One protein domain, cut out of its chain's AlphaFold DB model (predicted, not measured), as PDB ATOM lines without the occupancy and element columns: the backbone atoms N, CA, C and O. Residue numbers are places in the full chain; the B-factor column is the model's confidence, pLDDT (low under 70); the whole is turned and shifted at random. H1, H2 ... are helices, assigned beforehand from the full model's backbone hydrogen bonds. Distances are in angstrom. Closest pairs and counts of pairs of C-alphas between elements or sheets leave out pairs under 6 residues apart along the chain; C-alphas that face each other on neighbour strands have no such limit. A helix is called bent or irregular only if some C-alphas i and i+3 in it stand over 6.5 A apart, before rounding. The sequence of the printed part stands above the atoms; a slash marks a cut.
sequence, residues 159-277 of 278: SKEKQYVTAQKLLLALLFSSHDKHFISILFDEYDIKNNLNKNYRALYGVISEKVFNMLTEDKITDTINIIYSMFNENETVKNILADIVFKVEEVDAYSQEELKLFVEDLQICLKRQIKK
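This is residues 159 to 277 of the 278 residues of the protein "DnaB_bind domain-containing protein" of Clostridiales bacterium (UniProt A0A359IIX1). H8, the longest helix, crosses H1, the helix in the middle of a rounded body; H4 runs beside H1, and H6 and H7 pack on its residues 169 to 176. H5 folds back from H4 at the end far from H8, while H2 and short H3 lie on the side between H4 and H8. The printed part has 119 residues with eight named helices, H1 to H8, and no named strand: all helix. It is compact, with a radius of gyration of the C-alphas of 13.6 A and spans of 36 by 34 by 22 A.

Start at H8, residues 257 to 275: it touches H1, residues 159 to 176, the hub, at a steep tilt of 42 degrees, opposite ways, closest at C-alphas 167 and 267, 5.4 A. With residues 168 to 176, H1 touches H4, residues 199 to 214, at a shallow tilt of 13 degrees, the same way; C-alphas 168 and 201 come closest, 6.7 A. H4 forms a helical hairpin with H5, residues 218 to 231; C-alphas 212 and 224 come closest, 7.1 A. Look at Ala 173: its C-alpha is 5.2 A from that of Ile 245 in H6, residues 236 to 246, and 5.0 A from that of Val 249 in H7, residues 249 to 253, the closest pairs where H1 touches each. H3, residues 193 to 196, touches H8, C-alphas 196 and 271 closest at 6.0 A. H2, residues 181 to 190, and H1 only just touch, only at the corner, with 3 pairs of C-alphas within 8 A, the closest 175 and 181, 7.1 A. H5 and H8 are apart. Every O i to N i+4 pair is within hydrogen-bond range in H2, H4, H6 and H7; the count is 12 of 14 in H1, 8 of 10 in H5 and 12 of 15 in H8, and H3 is too short for such a pair.

Find C-alpha 159 at (25.642, 53.390, 34.889); from there H1 runs 26.1 A. H4 spans 22.9 A and H5 21.1 A; H5 is irregular, C-alphas 219 and 222 being 7.9 A apart. H8 runs 27.5 A to C-alpha 275 at (20.426, 41.096, 27.232).

The C-alphas of Asp 219 and Lys 277 are the two farthest apart, 41.7 A. The printed part has no cut, and the links are tight. Look for pLDDT under 70 at residues 159 to 163, 213 to 222, 233 to 234 and 273 to 277.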
ATOM      1  N   SER A 159      26.908  53.325  34.138       51.69
ATOM      2  CA  SER A 159      25.642  53.390  34.889       51.69
ATOM      3  C   SER A 159      24.705  52.209  34.623       51.69
ATOM      4  O   SER A 159      24.048  51.745  35.550       51.69
ATOM      5  N   LYS A 160      24.669  51.684  33.392       52.38
ATOM      6  CA  LYS A 160      23.774  50.573  33.020       52.38
ATOM      7  C   LYS A 160      24.232  49.238  33.600       52.38
ATOM      8  O   LYS A 160      23.409  48.504  34.131       52.38
ATOM      9  N   GLU A 161      25.535  48.960  33.568       54.84
ATOM     10  CA  GLU A 161      26.102  47.738  34.148       54.84
ATOM     11  C   GLU A 161      25.971  47.740  35.678       54.84
ATOM     12  O   GLU A 161      25.553  46.747  36.267       54.84
ATOM     13  N   LYS A 162      26.202  48.888  36.331       65.62
ATOM     14  CA  LYS A 162      25.982  49.031  37.777       65.62
ATOM     15  C   LYS A 162      24.502  48.893  38.155       65.62
ATOM     16  O   LYS A 162      24.197  48.251  39.160       65.62
ATOM     17  N   GLN A 163      23.581  49.447  37.360       68.62
ATOM     18  CA  GLN A 163      22.133  49.278  37.552       68.62
ATOM     19  C   GLN A 163      21.704  47.819  37.379       68.62
ATOM     20  O   GLN A 163      20.964  47.308  38.210       68.62
ATOM     21  N   TYR A 164      22.216  47.127  36.364       78.25
ATOM     22  CA  TYR A 164      21.943  45.711  36.130       78.25
ATOM     23  C   TYR A 164      22.484  44.814  37.242       78.25
ATOM     24  O   TYR A 164      21.788  43.931  37.732       78.25
ATOM     25  N   VAL A 165      23.713  45.061  37.696       79.25
ATOM     26  CA  VAL A 165      24.299  44.366  38.849       79.25
ATOM     27  C   VAL A 165      23.464  44.608  40.110       79.25
ATOM     28  O   VAL A 165      23.202  43.672  40.857       79.25
ATOM     29  N   THR A 166      23.002  45.840  40.331       81.69
ATOM     30  CA  THR A 166      22.166  46.180  41.494       81.69
ATOM     31  C   THR A 166      20.787  45.522  41.412       81.69
ATOM     32  O   THR A 166      20.328  44.964  42.403       81.69
ATOM     33  N   ALA A 167      20.163  45.499  40.230       84.88
ATOM     34  CA  ALA A 167      18.879  44.839  40.007       84.88
ATOM     35  C   ALA A 167      18.949  43.334  40.300       84.88
ATOM     36  O   ALA A 167      18.085  42.800  40.988       84.88
ATOM     37  N   GLN A 168      20.016  42.657  39.859       88.31
ATOM     38  CA  GLN A 168      20.216  41.233  40.156       88.31
ATOM     39  C   GLN A 168      20.380  40.962  41.657       88.31
ATOM     40  O   GLN A 168      19.879  39.953  42.152       88.31
ATOM     41  N   LYS A 169      21.053  41.859  42.393       86.38
ATOM     42  CA  LYS A 169      21.207  41.747  43.852       86.38
ATOM     43  C   LYS A 169      19.877  41.918  44.582       86.38
ATOM     44  O   LYS A 169      19.563  41.099  45.435       86.38
ATOM     45  N   LEU A 170      19.100  42.942  44.224       85.75
ATOM     46  CA  LEU A 170      17.788  43.211  44.824       85.75
ATOM     47  C   LEU A 170      16.792  42.079  44.548       85.75
ATOM     48  O   LEU A 170      16.065  41.672  45.448       85.75
ATOM     49  N   LEU A 171      16.819  41.505  43.341       89.00
ATOM     50  CA  LEU A 171      16.015  40.326  43.029       89.00
ATOM     51  C   LEU A 171      16.414  39.141  43.910       89.00
ATOM     52  O   LEU A 171      15.565  38.542  44.548       89.00
ATOM     53  N   LEU A 172      17.699  38.814  44.034       87.19
ATOM     54  CA  LEU A 172      18.089  37.721  44.933       87.19
ATOM     55  C   LEU A 172      17.805  38.020  46.412       87.19
ATOM     56  O   LEU A 172      17.555  37.083  47.165       87.19
ATOM     57  N   ALA A 173      17.793  39.289  46.827       86.06
ATOM     58  CA  ALA A 173      17.444  39.677  48.192       86.06
ATOM     59  C   ALA A 173      15.979  39.345  48.526       86.06
ATOM     60  O   ALA A 173      15.705  38.921  49.646       86.06
ATOM     61  N   LEU A 174      15.060  39.401  47.549       85.88
ATOM     62  CA  LEU A 174      13.674  38.935  47.727       85.88
ATOM     63  C   LEU A 174      13.616  37.484  48.210       85.88
ATOM     64  O   LEU A 174      12.785  37.151  49.050       85.88
ATOM     65  N   LEU A 175      14.526  36.616  47.762       85.19
ATOM     66  CA  LEU A 175      14.546  35.224  48.220       85.19
ATOM     67  C   LEU A 175      14.839  35.109  49.721       85.19
ATOM     68  O   LEU A 175      14.384  34.158  50.346       85.19
ATOM     69  N   PHE A 176      15.510  36.087  50.325       81.56
ATOM     70  CA  PHE A 176      15.808  36.123  51.760       81.56
ATOM     71  C   PHE A 176      14.867  37.021  52.579       81.56
ATOM     72  O   PHE A 176      14.925  36.961  53.800       81.56
ATOM     73  N   SER A 177      13.995  37.792  51.927       83.25
ATOM     74  CA  SER A 177      13.021  38.700  52.564       83.25
ATOM     75  C   SER A 177      12.036  38.003  53.509       83.25
ATOM     76  O   SER A 177      11.848  36.789  53.426       83.25
ATOM     77  N   SER A 178      11.352  38.749  54.369       80.31
ATOM     78  CA  SER A 178      10.248  38.227  55.189       80.31
ATOM     79  C   SER A 178       8.961  37.976  54.390       80.31
ATOM     80  O   SER A 178       7.955  37.545  54.945       80.31
ATOM     81  N   HIS A 179       8.955  38.256  53.084       81.88
ATOM     82  CA  HIS A 179       7.780  38.070  52.235       81.88
ATOM     83  C   HIS A 179       7.480  36.595  51.956       81.88
ATOM     84  O   HIS A 179       8.373  35.738  51.954       81.88
ATOM     85  N   ASP A 180       6.210  36.312  51.653       83.50
ATOM     86  CA  ASP A 180       5.728  34.970  51.324       83.50
ATOM     87  C   ASP A 180       6.523  34.371  50.150       83.50
ATOM     88  O   ASP A 180       6.517  34.872  49.020       83.50
ATOM     89  N   LYS A 181       7.208  33.258  50.424       82.25
ATOM     90  CA  LYS A 181       8.048  32.555  49.450       82.25
ATOM     91  C   LYS A 181       7.236  32.015  48.281       82.25
ATOM     92  O   LYS A 181       7.730  32.034  47.157       82.25
ATOM     93  N   HIS A 182       5.999  31.580  48.508       83.31
ATOM     94  CA  HIS A 182       5.134  31.117  47.431       83.31
ATOM     95  C   HIS A 182       4.796  32.262  46.469       83.31
ATOM     96  O   HIS A 182       4.927  32.104  45.255       83.31
ATOM     97  N   PHE A 183       4.470  33.440  47.007       84.56
ATOM     98  CA  PHE A 183       4.234  34.646  46.212       84.56
ATOM     99  C   PHE A 183       5.476  35.063  45.411       84.56
ATOM    100  O   PHE A 183       5.381  35.309  44.209       84.56
ATOM    101  N   ILE A 184       6.654  35.073  46.043       86.19
ATOM    102  CA  ILE A 184       7.919  35.388  45.363       86.19
ATOM    103  C   ILE A 184       8.215  34.378  44.248       86.19
ATOM    104  O   ILE A 184       8.635  34.780  43.165       86.19
ATOM    105  N   SER A 185       7.966  33.083  44.473       85.06
ATOM    106  CA  SER A 185       8.134  32.052  43.442       85.06
ATOM    107  C   SER A 185       7.255  32.330  42.224       85.06
ATOM    108  O   SER A 185       7.754  32.317  41.103       85.06
ATOM    109  N   ILE A 186       5.971  32.641  42.441       86.06
ATOM    110  CA  ILE A 186       5.030  32.968  41.361       86.06
ATOM    111  C   ILE A 186       5.501  34.207  40.593       86.06
ATOM    112  O   ILE A 186       5.538  34.180  39.365       86.06
ATOM    113  N   LEU A 187       5.907  35.269  41.296       86.69
ATOM    114  CA  LEU A 187       6.440  36.483  40.667       86.69
ATOM    115  C   LEU A 187       7.677  36.183  39.811       86.69
ATOM    116  O   LEU A 187       7.826  36.703  38.707       86.69
ATOM    117  N   PHE A 188       8.587  35.348  40.305       89.56
ATOM    118  CA  PHE A 188       9.832  35.057  39.598       89.56
ATOM    119  C   PHE A 188       9.595  34.260  38.319       89.56
ATOM    120  O   PHE A 188      10.304  34.492  37.334       89.56
ATOM    121  N   ASP A 189       8.597  33.380  38.329       86.94
ATOM    122  CA  ASP A 189       8.152  32.640  37.154       86.94
ATOM    123  C   ASP A 189       7.387  33.551  36.173       86.94
ATOM    124  O   ASP A 189       7.693  33.542  34.981       86.94
ATOM    125  N   GLU A 190       6.469  34.407  36.656       87.38
ATOM    126  CA  GLU A 190       5.715  35.389  35.844       87.38
ATOM    127  C   GLU A 190       6.660  36.312  35.055       87.38
ATOM    128  O   GLU A 190       6.454  36.572  33.866       87.38
ATOM    129  N   TYR A 191       7.741  36.770  35.695       85.44
ATOM    130  CA  TYR A 191       8.722  37.677  35.097       85.44
ATOM    131  C   TYR A 191       9.983  36.971  34.556       85.44
ATOM    132  O   TYR A 191      10.949  37.646  34.178       85.44
ATOM    133  N   ASP A 192       9.995  35.640  34.466       85.69
ATOM    134  CA  ASP A 192      11.108  34.831  33.945       85.69
ATOM    135  C   ASP A 192      12.492  35.272  34.478       85.69
ATOM    136  O   ASP A 192      13.465  35.485  33.742       85.69
ATOM    137  N   ILE A 193      12.579  35.513  35.789       86.81
ATOM    138  CA  ILE A 193      13.748  36.156  36.407       86.81
ATOM    139  C   ILE A 193      15.007  35.307  36.215       86.81
ATOM    140  O   ILE A 193      16.055  35.835  35.844       86.81
ATOM    141  N   LYS A 194      14.906  33.982  36.380       85.12
ATOM    142  CA  LYS A 194      16.029  33.035  36.260       85.12
ATOM    143  C   LYS A 194      16.787  33.176  34.935       85.12
ATOM    144  O   LYS A 194      18.024  33.151  34.922       85.12
ATOM    145  N   ASN A 195      16.069  33.331  33.825       83.94
ATOM    146  CA  ASN A 195      16.678  33.461  32.504       83.94
ATOM    147  C   ASN A 195      17.265  34.858  32.273       83.94
ATOM    148  O   ASN A 195      18.233  34.992  31.528       83.94
ATOM    149  N   ASN A 196      16.775  35.874  32.982       83.50
ATOM    150  CA  ASN A 196      17.245  37.252  32.854       83.50
ATOM    151  C   ASN A 196      18.487  37.590  33.713       83.50
ATOM    152  O   ASN A 196      19.112  38.638  33.518       83.50
ATOM    153  N   LEU A 197      18.876  36.707  34.643       84.12
ATOM    154  CA  LEU A 197      20.105  36.827  35.441       84.12
ATOM    155  C   LEU A 197      21.355  36.437  34.639       84.12
ATOM    156  O   LEU A 197      21.323  35.514  33.825       84.12
ATOM    157  N   ASN A 198      22.493  37.070  34.928       84.06
ATOM    158  CA  ASN A 198      23.778  36.664  34.362       84.06
ATOM    159  C   ASN A 198      24.269  35.332  34.960       84.06
ATOM    160  O   ASN A 198      23.725  34.825  35.941       84.06
ATOM    161  N   LYS A 199      25.355  34.776  34.407       83.38
ATOM    162  CA  LYS A 199      25.896  33.464  34.803       83.38
ATOM    163  C   LYS A 199      26.136  33.308  36.316       83.38
ATOM    164  O   LYS A 199      25.765  32.277  36.872       83.38
ATOM    165  N   ASN A 200      26.719  34.310  36.979       81.19
ATOM    166  CA  ASN A 200      27.058  34.238  38.405       81.19
ATOM    167  C   ASN A 200      25.809  34.364  39.288       81.19
ATOM    168  O   ASN A 200      25.635  33.583  40.222       81.19
ATOM    169  N   TYR A 201      24.906  35.296  38.965       83.81
ATOM    170  CA  TYR A 201      23.655  35.480  39.708       83.81
ATOM    171  C   TYR A 201      22.670  34.328  39.474       83.81
ATOM    172  O   TYR A 201      21.962  33.943  40.396       83.81
ATOM    173  N   ARG A 202      22.663  33.712  38.285       85.12
ATOM    174  CA  ARG A 202      21.850  32.524  37.979       85.12
ATOM    175  C   ARG A 202      22.333  31.283  38.730       85.12
ATOM    176  O   ARG A 202      21.510  30.496  39.191       85.12
ATOM    177  N   ALA A 203      23.649  31.106  38.865       81.75
ATOM    178  CA  ALA A 203      24.218  30.030  39.676       81.75
ATOM    179  C   ALA A 203      23.840  30.193  41.158       81.75
ATOM    180  O   ALA A 203      23.381  29.240  41.781       81.75
ATOM    181  N   LEU A 204      23.955  31.417  41.689       81.94
ATOM    182  CA  LEU A 204      23.483  31.754  43.034       81.94
ATOM    183  C   LEU A 204      21.979  31.519  43.185       81.94
ATOM    184  O   LEU A 204      21.576  30.861  44.137       81.94
ATOM    185  N   TYR A 205      21.167  31.987  42.234       86.00
ATOM    186  CA  TYR A 205      19.720  31.780  42.227       86.00
ATOM    187  C   TYR A 205      19.359  30.309  42.399       86.00
ATOM    188  O   TYR A 205      18.550  30.000  43.259       86.00
ATOM    189  N   GLY A 206      19.973  29.409  41.621       82.06
ATOM    190  CA  GLY A 206      19.675  27.976  41.693       82.06
ATOM    191  C   GLY A 206      19.954  27.372  43.070       82.06
ATOM    192  O   GLY A 206      19.131  26.626  43.582       82.06
ATOM    193  N   VAL A 207      21.080  27.738  43.690       81.06
ATOM    194  CA  VAL A 207      21.449  27.242  45.027       81.06
ATOM    195  C   VAL A 207      20.559  27.848  46.115       81.06
ATOM    196  O   VAL A 207      20.164  27.152  47.050       81.06
ATOM    197  N   ILE A 208      20.260  29.146  46.010       80.88
ATOM    198  CA  ILE A 208      19.428  29.862  46.982       80.88
ATOM    199  C   ILE A 208      17.994  29.351  46.905       80.88
ATOM    200  O   ILE A 208      17.441  28.996  47.938       80.88
ATOM    201  N   SER A 209      17.402  29.278  45.711       79.12
ATOM    202  CA  SER A 209      16.016  28.847  45.542       79.12
ATOM    203  C   SER A 209      15.823  27.421  46.044       79.12
ATOM    204  O   SER A 209      14.959  27.196  46.883       79.12
ATOM    205  N   GLU A 210      16.682  26.477  45.648       77.38
ATOM    206  CA  GLU A 210      16.601  25.092  46.122       77.38
ATOM    207  C   GLU A 210      16.616  25.015  47.655       77.38
ATOM    208  O   GLU A 210      15.810  24.310  48.254       77.38
ATOM    209  N   LYS A 211      17.489  25.771  48.325       74.62
ATOM    210  CA  LYS A 211      17.619  25.700  49.785       74.62
ATOM    211  C   LYS A 211      16.551  26.469  50.541       74.62
ATOM    212  O   LYS A 211      16.018  25.942  51.511       74.62
ATOM    213  N   VAL A 212      16.242  27.686  50.110       72.50
ATOM    214  CA  VAL A 212      15.237  28.538  50.752       72.50
ATOM    215  C   VAL A 212      13.855  27.902  50.627       72.50
ATOM    216  O   VAL A 212      13.116  27.875  51.607       72.50
ATOM    217  N   PHE A 213      13.516  27.322  49.470       65.94
ATOM    218  CA  PHE A 213      12.232  26.639  49.293       65.94
ATOM    219  C   PHE A 213      12.156  25.299  50.041       65.94
ATOM    220  O   PHE A 213      11.066  24.897  50.443       65.94
ATOM    221  N   ASN A 214      13.292  24.638  50.297       63.66
ATOM    222  CA  ASN A 214      13.342  23.400  51.085       63.66
ATOM    223  C   ASN A 214      13.399  23.639  52.612       63.66
ATOM    224  O   ASN A 214      13.020  22.757  53.381       63.66
ATOM    225  N   MET A 215      13.858  24.809  53.071       60.28
ATOM    226  CA  MET A 215      13.966  25.189  54.488       60.28
ATOM    227  C   MET A 215      12.832  26.143  54.886       60.28
ATOM    228  O   MET A 215      13.055  27.287  55.267       60.28
ATOM    229  N   LEU A 216      11.589  25.675  54.793       51.19
ATOM    230  CA  LEU A 216      10.413  26.424  55.244       51.19
ATOM    231  C   LEU A 216      10.419  26.559  56.778       51.19
ATOM    232  O   LEU A 216       9.965  25.661  57.480       51.19
ATOM    233  N   THR A 217      10.997  27.644  57.300       51.34
ATOM    234  CA  THR A 217      10.621  28.363  58.541       51.34
ATOM    235  C   THR A 217      11.528  29.591  58.708       51.34
ATOM    236  O   THR A 217      12.743  29.494  58.537       51.34
ATOM    237  N   GLU A 218      10.942  30.746  59.043       52.19
ATOM    238  CA  GLU A 218      11.628  32.046  59.204       52.19
ATOM    239  C   GLU A 218      12.816  31.999  60.190       52.19
ATOM    240  O   GLU A 218      13.806  32.702  59.999       52.19
ATOM    241  N   ASP A 219      12.787  31.081  61.163       50.81
ATOM    242  CA  ASP A 219      13.815  30.909  62.201       50.81
ATOM    243  C   ASP A 219      15.186  30.407  61.695       50.81
ATOM    244  O   ASP A 219      16.130  30.305  62.478       50.81
ATOM    245  N   LYS A 220      15.340  30.080  60.401       63.06
ATOM    246  CA  LYS A 220      16.561  29.450  59.848       63.06
ATOM    247  C   LYS A 220      17.228  30.212  58.704       63.06
ATOM    248  O   LYS A 220      18.099  29.658  58.026       63.06
ATOM    249  N   ILE A 221      16.877  31.476  58.464       65.38
ATOM    250  CA  ILE A 221      17.489  32.263  57.375       65.38
ATOM    251  C   ILE A 221      19.000  32.420  57.597       65.38
ATOM    252  O   ILE A 221      19.784  32.204  56.672       65.38
ATOM    253  N   THR A 222      19.433  32.708  58.828       68.62
ATOM    254  CA  THR A 222      20.859  32.836  59.175       68.62
ATOM    255  C   THR A 222      21.621  31.527  58.960       68.62
ATOM    256  O   THR A 222      22.710  31.533  58.384       68.62
ATOM    257  N   ASP A 223      21.026  30.393  59.337       71.06
ATOM    258  CA  ASP A 223      21.597  29.067  59.084       71.06
ATOM    259  C   ASP A 223      21.690  28.789  57.583       71.06
ATOM    260  O   ASP A 223      22.725  28.348  57.087       71.06
ATOM    261  N   THR A 224      20.646  29.132  56.831       71.19
ATOM    262  CA  THR A 224      20.614  28.995  55.372       71.19
ATOM    263  C   THR A 224      21.726  29.813  54.714       71.19
ATOM    264  O   THR A 224      22.458  29.282  53.875       71.19
ATOM    265  N   ILE A 225      21.923  31.067  55.133       74.50
ATOM    266  CA  ILE A 225      23.008  31.932  54.651       74.50
ATOM    267  C   ILE A 225      24.368  31.300  54.952       74.50
ATOM    268  O   ILE A 225      25.198  31.208  54.049       74.50
ATOM    269  N   ASN A 226      24.590  30.802  56.171       74.94
ATOM    270  CA  ASN A 226      25.851  30.165  56.560       74.94
ATOM    271  C   ASN A 226      26.150  28.902  55.734       74.94
ATOM    272  O   ASN A 226      27.276  28.722  55.266       74.94
ATOM    273  N   ILE A 227      25.143  28.057  55.486       76.56
ATOM    274  CA  ILE A 227      25.289  26.844  54.666       76.56
ATOM    275  C   ILE A 227      25.540  27.216  53.192       76.56
ATOM    276  O   ILE A 227      26.305  26.544  52.499       76.56
ATOM    277  N   ILE A 228      24.908  28.269  52.668       76.56
ATOM    278  CA  ILE A 228      25.200  28.763  51.311       76.56
ATOM    279  C   ILE A 228      26.629  29.320  51.264       76.56
ATOM    280  O   ILE A 228      27.385  28.988  50.353       76.56
ATOM    281  N   TYR A 229      27.038  30.091  52.271       76.31
ATOM    282  CA  TYR A 229      28.374  30.673  52.367       76.31
ATOM    283  C   TYR A 229      29.477  29.602  52.388       76.31
ATOM    284  O   TYR A 229      30.497  29.757  51.711       76.31
ATOM    285  N   SER A 230      29.263  28.484  53.093       75.62
ATOM    286  CA  SER A 230      30.219  27.370  53.149       75.62
ATOM    287  C   SER A 230      30.333  26.582  51.837       75.62
ATOM    288  O   SER A 230      31.365  25.966  51.587       75.62
ATOM    289  N   MET A 231      29.311  26.593  50.973       73.31
ATOM    290  CA  MET A 231      29.376  25.909  49.669       73.31
ATOM    291  C   MET A 231      30.284  26.613  48.663       73.31
ATOM    292  O   MET A 231      30.828  25.970  47.771       73.31
ATOM    293  N   PHE A 232      30.479  27.922  48.809       74.38
ATOM    294  CA  PHE A 232      31.314  28.714  47.907       74.38
ATOM    295  C   PHE A 232      32.721  28.935  48.469       74.38
ATOM    296  O   PHE A 232      33.313  29.993  48.259       74.38
ATOM    297  N   ASN A 233      33.267  27.954  49.202       64.81
ATOM    298  CA  ASN A 233      34.525  28.107  49.939       64.81
ATOM    299  C   ASN A 233      35.703  28.610  49.093       64.81
ATOM    300  O   ASN A 233      36.472  29.428  49.593       64.81
ATOM    301  N   GLU A 234      35.767  28.216  47.823       65.62
ATOM    302  CA  GLU A 234      36.838  28.580  46.886       65.62
ATOM    303  C   GLU A 234      36.496  29.774  45.972       65.62
ATOM    304  O   GLU A 234      37.338  30.213  45.194       65.62
ATOM    305  N   ASN A 235      35.276  30.326  46.044       74.19
ATOM    306  CA  ASN A 235      34.822  31.394  45.148       74.19
ATOM    307  C   ASN A 235      34.520  32.696  45.905       74.19
ATOM    308  O   ASN A 235      33.373  33.027  46.213       74.19
ATOM    309  N   GLU A 236      35.581  33.460  46.167       73.69
ATOM    310  CA  GLU A 236      35.533  34.737  46.890       73.69
ATOM    311  C   GLU A 236      34.605  35.766  46.216       73.69
ATOM    312  O   GLU A 236      33.909  36.526  46.890       73.69
ATOM    313  N   THR A 237      34.495  35.733  44.882       73.12
ATOM    314  CA  THR A 237      33.600  36.639  44.141       73.12
ATOM    315  C   THR A 237      32.128  36.393  44.464       73.12
ATOM    316  O   THR A 237      31.372  37.341  44.673       73.12
ATOM    317  N   VAL A 238      31.721  35.127  44.573       73.38
ATOM    318  CA  VAL A 238      30.339  34.738  44.876       73.38
ATOM    319  C   VAL A 238      29.999  35.011  46.342       73.38
ATOM    320  O   VAL A 238      28.897  35.472  46.627       73.38
ATOM    321  N   LYS A 239      30.954  34.823  47.263       74.56
ATOM    322  CA  LYS A 239      30.795  35.189  48.683       74.56
ATOM    323  C   LYS A 239      30.546  36.685  48.875       74.56
ATOM    324  O   LYS A 239      29.644  37.052  49.623       74.56
ATOM    325  N   ASN A 240      31.292  37.536  48.168       76.94
ATOM    326  CA  ASN A 240      31.090  38.986  48.220       76.94
ATOM    327  C   ASN A 240      29.718  39.389  47.660       76.94
ATOM    328  O   ASN A 240      29.034  40.223  48.246       76.94
ATOM    329  N   ILE A 241      29.279  38.755  46.568       79.69
ATOM    330  CA  ILE A 241      27.935  38.979  46.018       79.69
ATOM    331  C   ILE A 241      26.854  38.553  47.020       79.69
ATOM    332  O   ILE A 241      25.892  39.290  47.210       79.69
ATOM    333  N   LEU A 242      27.008  37.396  47.671       80.12
ATOM    334  CA  LEU A 242      26.063  36.912  48.680       80.12
ATOM    335  C   LEU A 242      25.970  37.863  49.877       80.12
ATOM    336  O   LEU A 242      24.865  38.184  50.299       80.12
ATOM    337  N   ALA A 243      27.104  38.349  50.389       78.00
ATOM    338  CA  ALA A 243      27.117  39.327  51.475       78.00
ATOM    339  C   ALA A 243      26.352  40.602  51.085       78.00
ATOM    340  O   ALA A 243      25.480  41.048  51.826       78.00
ATOM    341  N   ASP A 244      26.610  41.135  49.886       79.25
ATOM    342  CA  ASP A 244      25.898  42.307  49.369       79.25
ATOM    343  C   ASP A 244      24.386  42.072  49.231       79.25
ATOM    344  O   ASP A 244      23.610  42.991  49.469       79.25
ATOM    345  N   ILE A 245      23.959  40.867  48.835       82.19
ATOM    346  CA  ILE A 245      22.536  40.503  48.740       82.19
ATOM    347  C   ILE A 245      21.886  40.519  50.124       82.19
ATOM    348  O   ILE A 245      20.807  41.081  50.280       82.19
ATOM    349  N   VAL A 246      22.548  39.943  51.131       79.88
ATOM    350  CA  VAL A 246      22.025  39.881  52.505       79.88
ATOM    351  C   VAL A 246      21.844  41.285  53.090       79.88
ATOM    352  O   VAL A 246      20.805  41.566  53.677       79.88
ATOM    353  N   PHE A 247      22.783  42.206  52.851       77.31
ATOM    354  CA  PHE A 247      22.637  43.606  53.278       77.31
ATOM    355  C   PHE A 247      21.463  44.344  52.618       77.31
ATOM    356  O   PHE A 247      21.070  45.407  53.088       77.31
ATOM    357  N   LYS A 248      20.922  43.815  51.517       79.75
ATOM    358  CA  LYS A 248      19.817  44.419  50.767       79.75
ATOM    359  C   LYS A 248      18.445  43.882  51.153       79.75
ATOM    360  O   LYS A 248      17.453  44.397  50.652       79.75
ATOM    361  N   VAL A 249      18.373  42.892  52.039       80.25
ATOM    362  CA  VAL A 249      17.103  42.292  52.471       80.25
ATOM    363  C   VAL A 249      16.210  43.318  53.169       80.25
ATOM    364  O   VAL A 249      15.058  43.470  52.778       80.25
ATOM    365  N   GLU A 250      16.770  44.122  54.080       76.38
ATOM    366  CA  GLU A 250      16.033  45.185  54.784       76.38
ATOM    367  C   GLU A 250      15.424  46.230  53.828       76.38
ATOM    368  O   GLU A 250      14.351  46.764  54.094       76.38
ATOM    369  N   GLU A 251      16.082  46.512  52.693       76.06
ATOM    370  CA  GLU A 251      15.552  47.439  51.678       76.06
ATOM    371  C   GLU A 251      14.310  46.872  50.984       76.06
ATOM    372  O   GLU A 251      13.441  47.628  50.562       76.06
ATOM    373  N   VAL A 252      14.227  45.550  50.857       78.69
ATOM    374  CA  VAL A 252      13.145  44.861  50.151       78.69
ATOM    375  C   VAL A 252      11.975  44.531  51.086       78.69
ATOM    376  O   VAL A 252      10.816  44.549  50.667       78.69
ATOM    377  N   ASP A 253      12.255  44.290  52.364       81.06
ATOM    378  CA  ASP A 253      11.235  44.079  53.400       81.06
ATOM    379  C   ASP A 253      10.372  45.324  53.647       81.06
ATOM    380  O   ASP A 253       9.245  45.217  54.125       81.06
ATOM    381  N   ALA A 254      10.865  46.507  53.269       75.31
ATOM    382  CA  ALA A 254      10.132  47.763  53.395       75.31
ATOM    383  C   ALA A 254       8.910  47.882  52.458       75.31
ATOM    384  O   ALA A 254       8.062  48.742  52.693       75.31
ATOM    385  N   TYR A 255       8.816  47.062  51.405       74.19
ATOM    386  CA  TYR A 255       7.738  47.137  50.415       74.19
ATOM    387  C   TYR A 255       6.519  46.299  50.807       74.19
ATOM    388  O   TYR A 255       6.645  45.163  51.256       74.19
ATOM    389  N   SER A 256       5.319  46.817  50.550       77.25
ATOM    390  CA  SER A 256       4.084  46.022  50.573       77.25
ATOM    391  C   SER A 256       3.994  45.059  49.377       77.25
ATOM    392  O   SER A 256       4.705  45.207  48.384       77.25
ATOM    393  N   GLN A 257       3.079  44.081  49.423       75.81
ATOM    394  CA  GLN A 257       2.881  43.127  48.316       75.81
ATOM    395  C   GLN A 257       2.532  43.796  46.973       75.81
ATOM    396  O   GLN A 257       2.989  43.336  45.926       75.81
ATOM    397  N   GLU A 258       1.751  44.881  46.984       74.19
ATOM    398  CA  GLU A 258       1.397  45.623  45.764       74.19
ATOM    399  C   GLU A 258       2.609  46.371  45.191       74.19
ATOM    400  O   GLU A 258       2.867  46.330  43.986       74.19
ATOM    401  N   GLU A 259       3.404  46.997  46.062       70.38
ATOM    402  CA  GLU A 259       4.628  47.704  45.677       70.38
ATOM    403  C   GLU A 259       5.713  46.741  45.191       70.38
ATOM    404  O   GLU A 259       6.442  47.063  44.255       70.38
ATOM    405  N   LEU A 260       5.785  45.536  45.763       80.81
ATOM    406  CA  LEU A 260       6.708  44.488  45.337       80.81
ATOM    407  C   LEU A 260       6.501  44.085  43.881       80.81
ATOM    408  O   LEU A 260       7.479  43.868  43.168       80.81
ATOM    409  N   LYS A 261       5.246  43.994  43.423       77.94
ATOM    410  CA  LYS A 261       4.967  43.643  42.027       77.94
ATOM    411  C   LYS A 261       5.523  44.706  41.075       77.94
ATOM    412  O   LYS A 261       6.250  44.365  40.142       77.94
ATOM    413  N   LEU A 262       5.245  45.981  41.356       70.88
ATOM    414  CA  LEU A 262       5.760  47.118  40.580       70.88
ATOM    415  C   LEU A 262       7.293  47.185  40.630       70.88
ATOM    416  O   LEU A 262       7.950  47.384  39.611       70.88
ATOM    417  N   PHE A 263       7.871  46.947  41.807       79.12
ATOM    418  CA  PHE A 263       9.313  46.916  42.010       79.12
ATOM    419  C   PHE A 263       9.992  45.815  41.184       79.12
ATOM    420  O   PHE A 263      10.975  46.079  40.491       79.12
ATOM    421  N   VAL A 264       9.464  44.586  41.202       82.75
ATOM    422  CA  VAL A 264       9.999  43.471  40.403       82.75
ATOM    423  C   VAL A 264       9.875  43.754  38.905       82.75
ATOM    424  O   VAL A 264      10.815  43.471  38.157       82.75
ATOM    425  N   GLU A 265       8.766  44.350  38.463       79.00
ATOM    426  CA  GLU A 265       8.570  44.759  37.069       79.00
ATOM    427  C   GLU A 265       9.635  45.772  36.615       79.00
ATOM    428  O   GLU A 265      10.291  45.570  35.585       79.00
ATOM    429  N   ASP A 266       9.900  46.802  37.421       77.62
ATOM    430  CA  ASP A 266      10.939  47.798  37.147       77.62
ATOM    431  C   ASP A 266      12.338  47.166  37.059       77.62
ATOM    432  O   ASP A 266      13.113  47.447  36.131       77.62
ATOM    433  N   LEU A 267      12.664  46.250  37.979       82.25
ATOM    434  CA  LEU A 267      13.932  45.516  37.950       82.25
ATOM    435  C   LEU A 267      14.040  44.614  36.714       82.25
ATOM    436  O   LEU A 267      15.106  44.542  36.093       82.25
ATOM    437  N   GLN A 268      12.949  43.968  36.299       79.06
ATOM    438  CA  GLN A 268      12.920  43.140  35.095       79.06
ATOM    439  C   GLN A 268      13.167  43.977  33.829       79.06
ATOM    440  O   GLN A 268      13.922  43.560  32.941       79.06
ATOM    441  N   ILE A 269      12.594  45.181  33.748       75.75
ATOM    442  CA  ILE A 269      12.853  46.128  32.654       75.75
ATOM    443  C   ILE A 269      14.346  46.486  32.602       75.75
ATOM    444  O   ILE A 269      14.932  46.542  31.514       75.75
ATOM    445  N   CYS A 270      14.987  46.683  33.757       75.12
ATOM    446  CA  CYS A 270      16.432  46.893  33.845       75.12
ATOM    447  C   CYS A 270      17.235  45.689  33.325       75.12
ATOM    448  O   CYS A 270      18.190  45.896  32.571       75.12
ATOM    449  N   LEU A 271      16.835  44.452  33.647       76.12
ATOM    450  CA  LEU A 271      17.515  43.243  33.164       76.12
ATOM    451  C   LEU A 271      17.397  43.062  31.641       76.12
ATOM    452  O   LEU A 271      18.400  42.866  30.950       76.12
ATOM    453  N   LYS A 272      16.188  43.205  31.085       72.56
ATOM    454  CA  LYS A 272      15.914  43.017  29.646       72.56
ATOM    455  C   LYS A 272      16.643  44.020  28.747       72.56
ATOM    456  O   LYS A 272      16.921  43.730  27.583       72.56
ATOM    457  N   ARG A 273      16.969  45.210  29.263       65.50
ATOM    458  CA  ARG A 273      17.686  46.257  28.512       65.50
ATOM    459  C   ARG A 273      19.151  45.913  28.222       65.50
ATOM    460  O   ARG A 273      19.708  46.522  27.308       65.50
ATOM    461  N   GLN A 274      19.765  44.976  28.952       59.66
ATOM    462  CA  GLN A 274      21.170  44.599  28.745       59.66
ATOM    463  C   GLN A 274      21.353  43.301  27.939       59.66
ATOM    464  O   GLN A 274      22.314  43.210  27.188       59.66
ATOM    465  N   ILE A 275      20.384  42.375  27.976       50.66
ATOM    466  CA  ILE A 275      20.426  41.096  27.232       50.66
ATOM    467  C   ILE A 275      20.429  41.296  25.704       50.66
ATOM    468  O   ILE A 275      20.923  40.456  24.972       50.66
ATOM    469  N   LYS A 276      19.957  42.440  25.185       45.94
ATOM    470  CA  LYS A 276      20.027  42.759  23.742       45.94
ATOM    471  C   LYS A 276      21.443  43.069  23.216       45.94
ATOM    472  O   LYS A 276      21.562  43.505  22.072       45.94
ATOM    473  N   LYS A 277      22.491  42.948  24.038       41.38
ATOM    474  CA  LYS A 277      23.875  43.295  23.672       41.38
ATOM    475  C   LYS A 277      24.897  42.167  23.828       41.38
ATOM    476  O   LYS A 277      26.021  42.378  23.379       41.38
TER     477      LYS A 277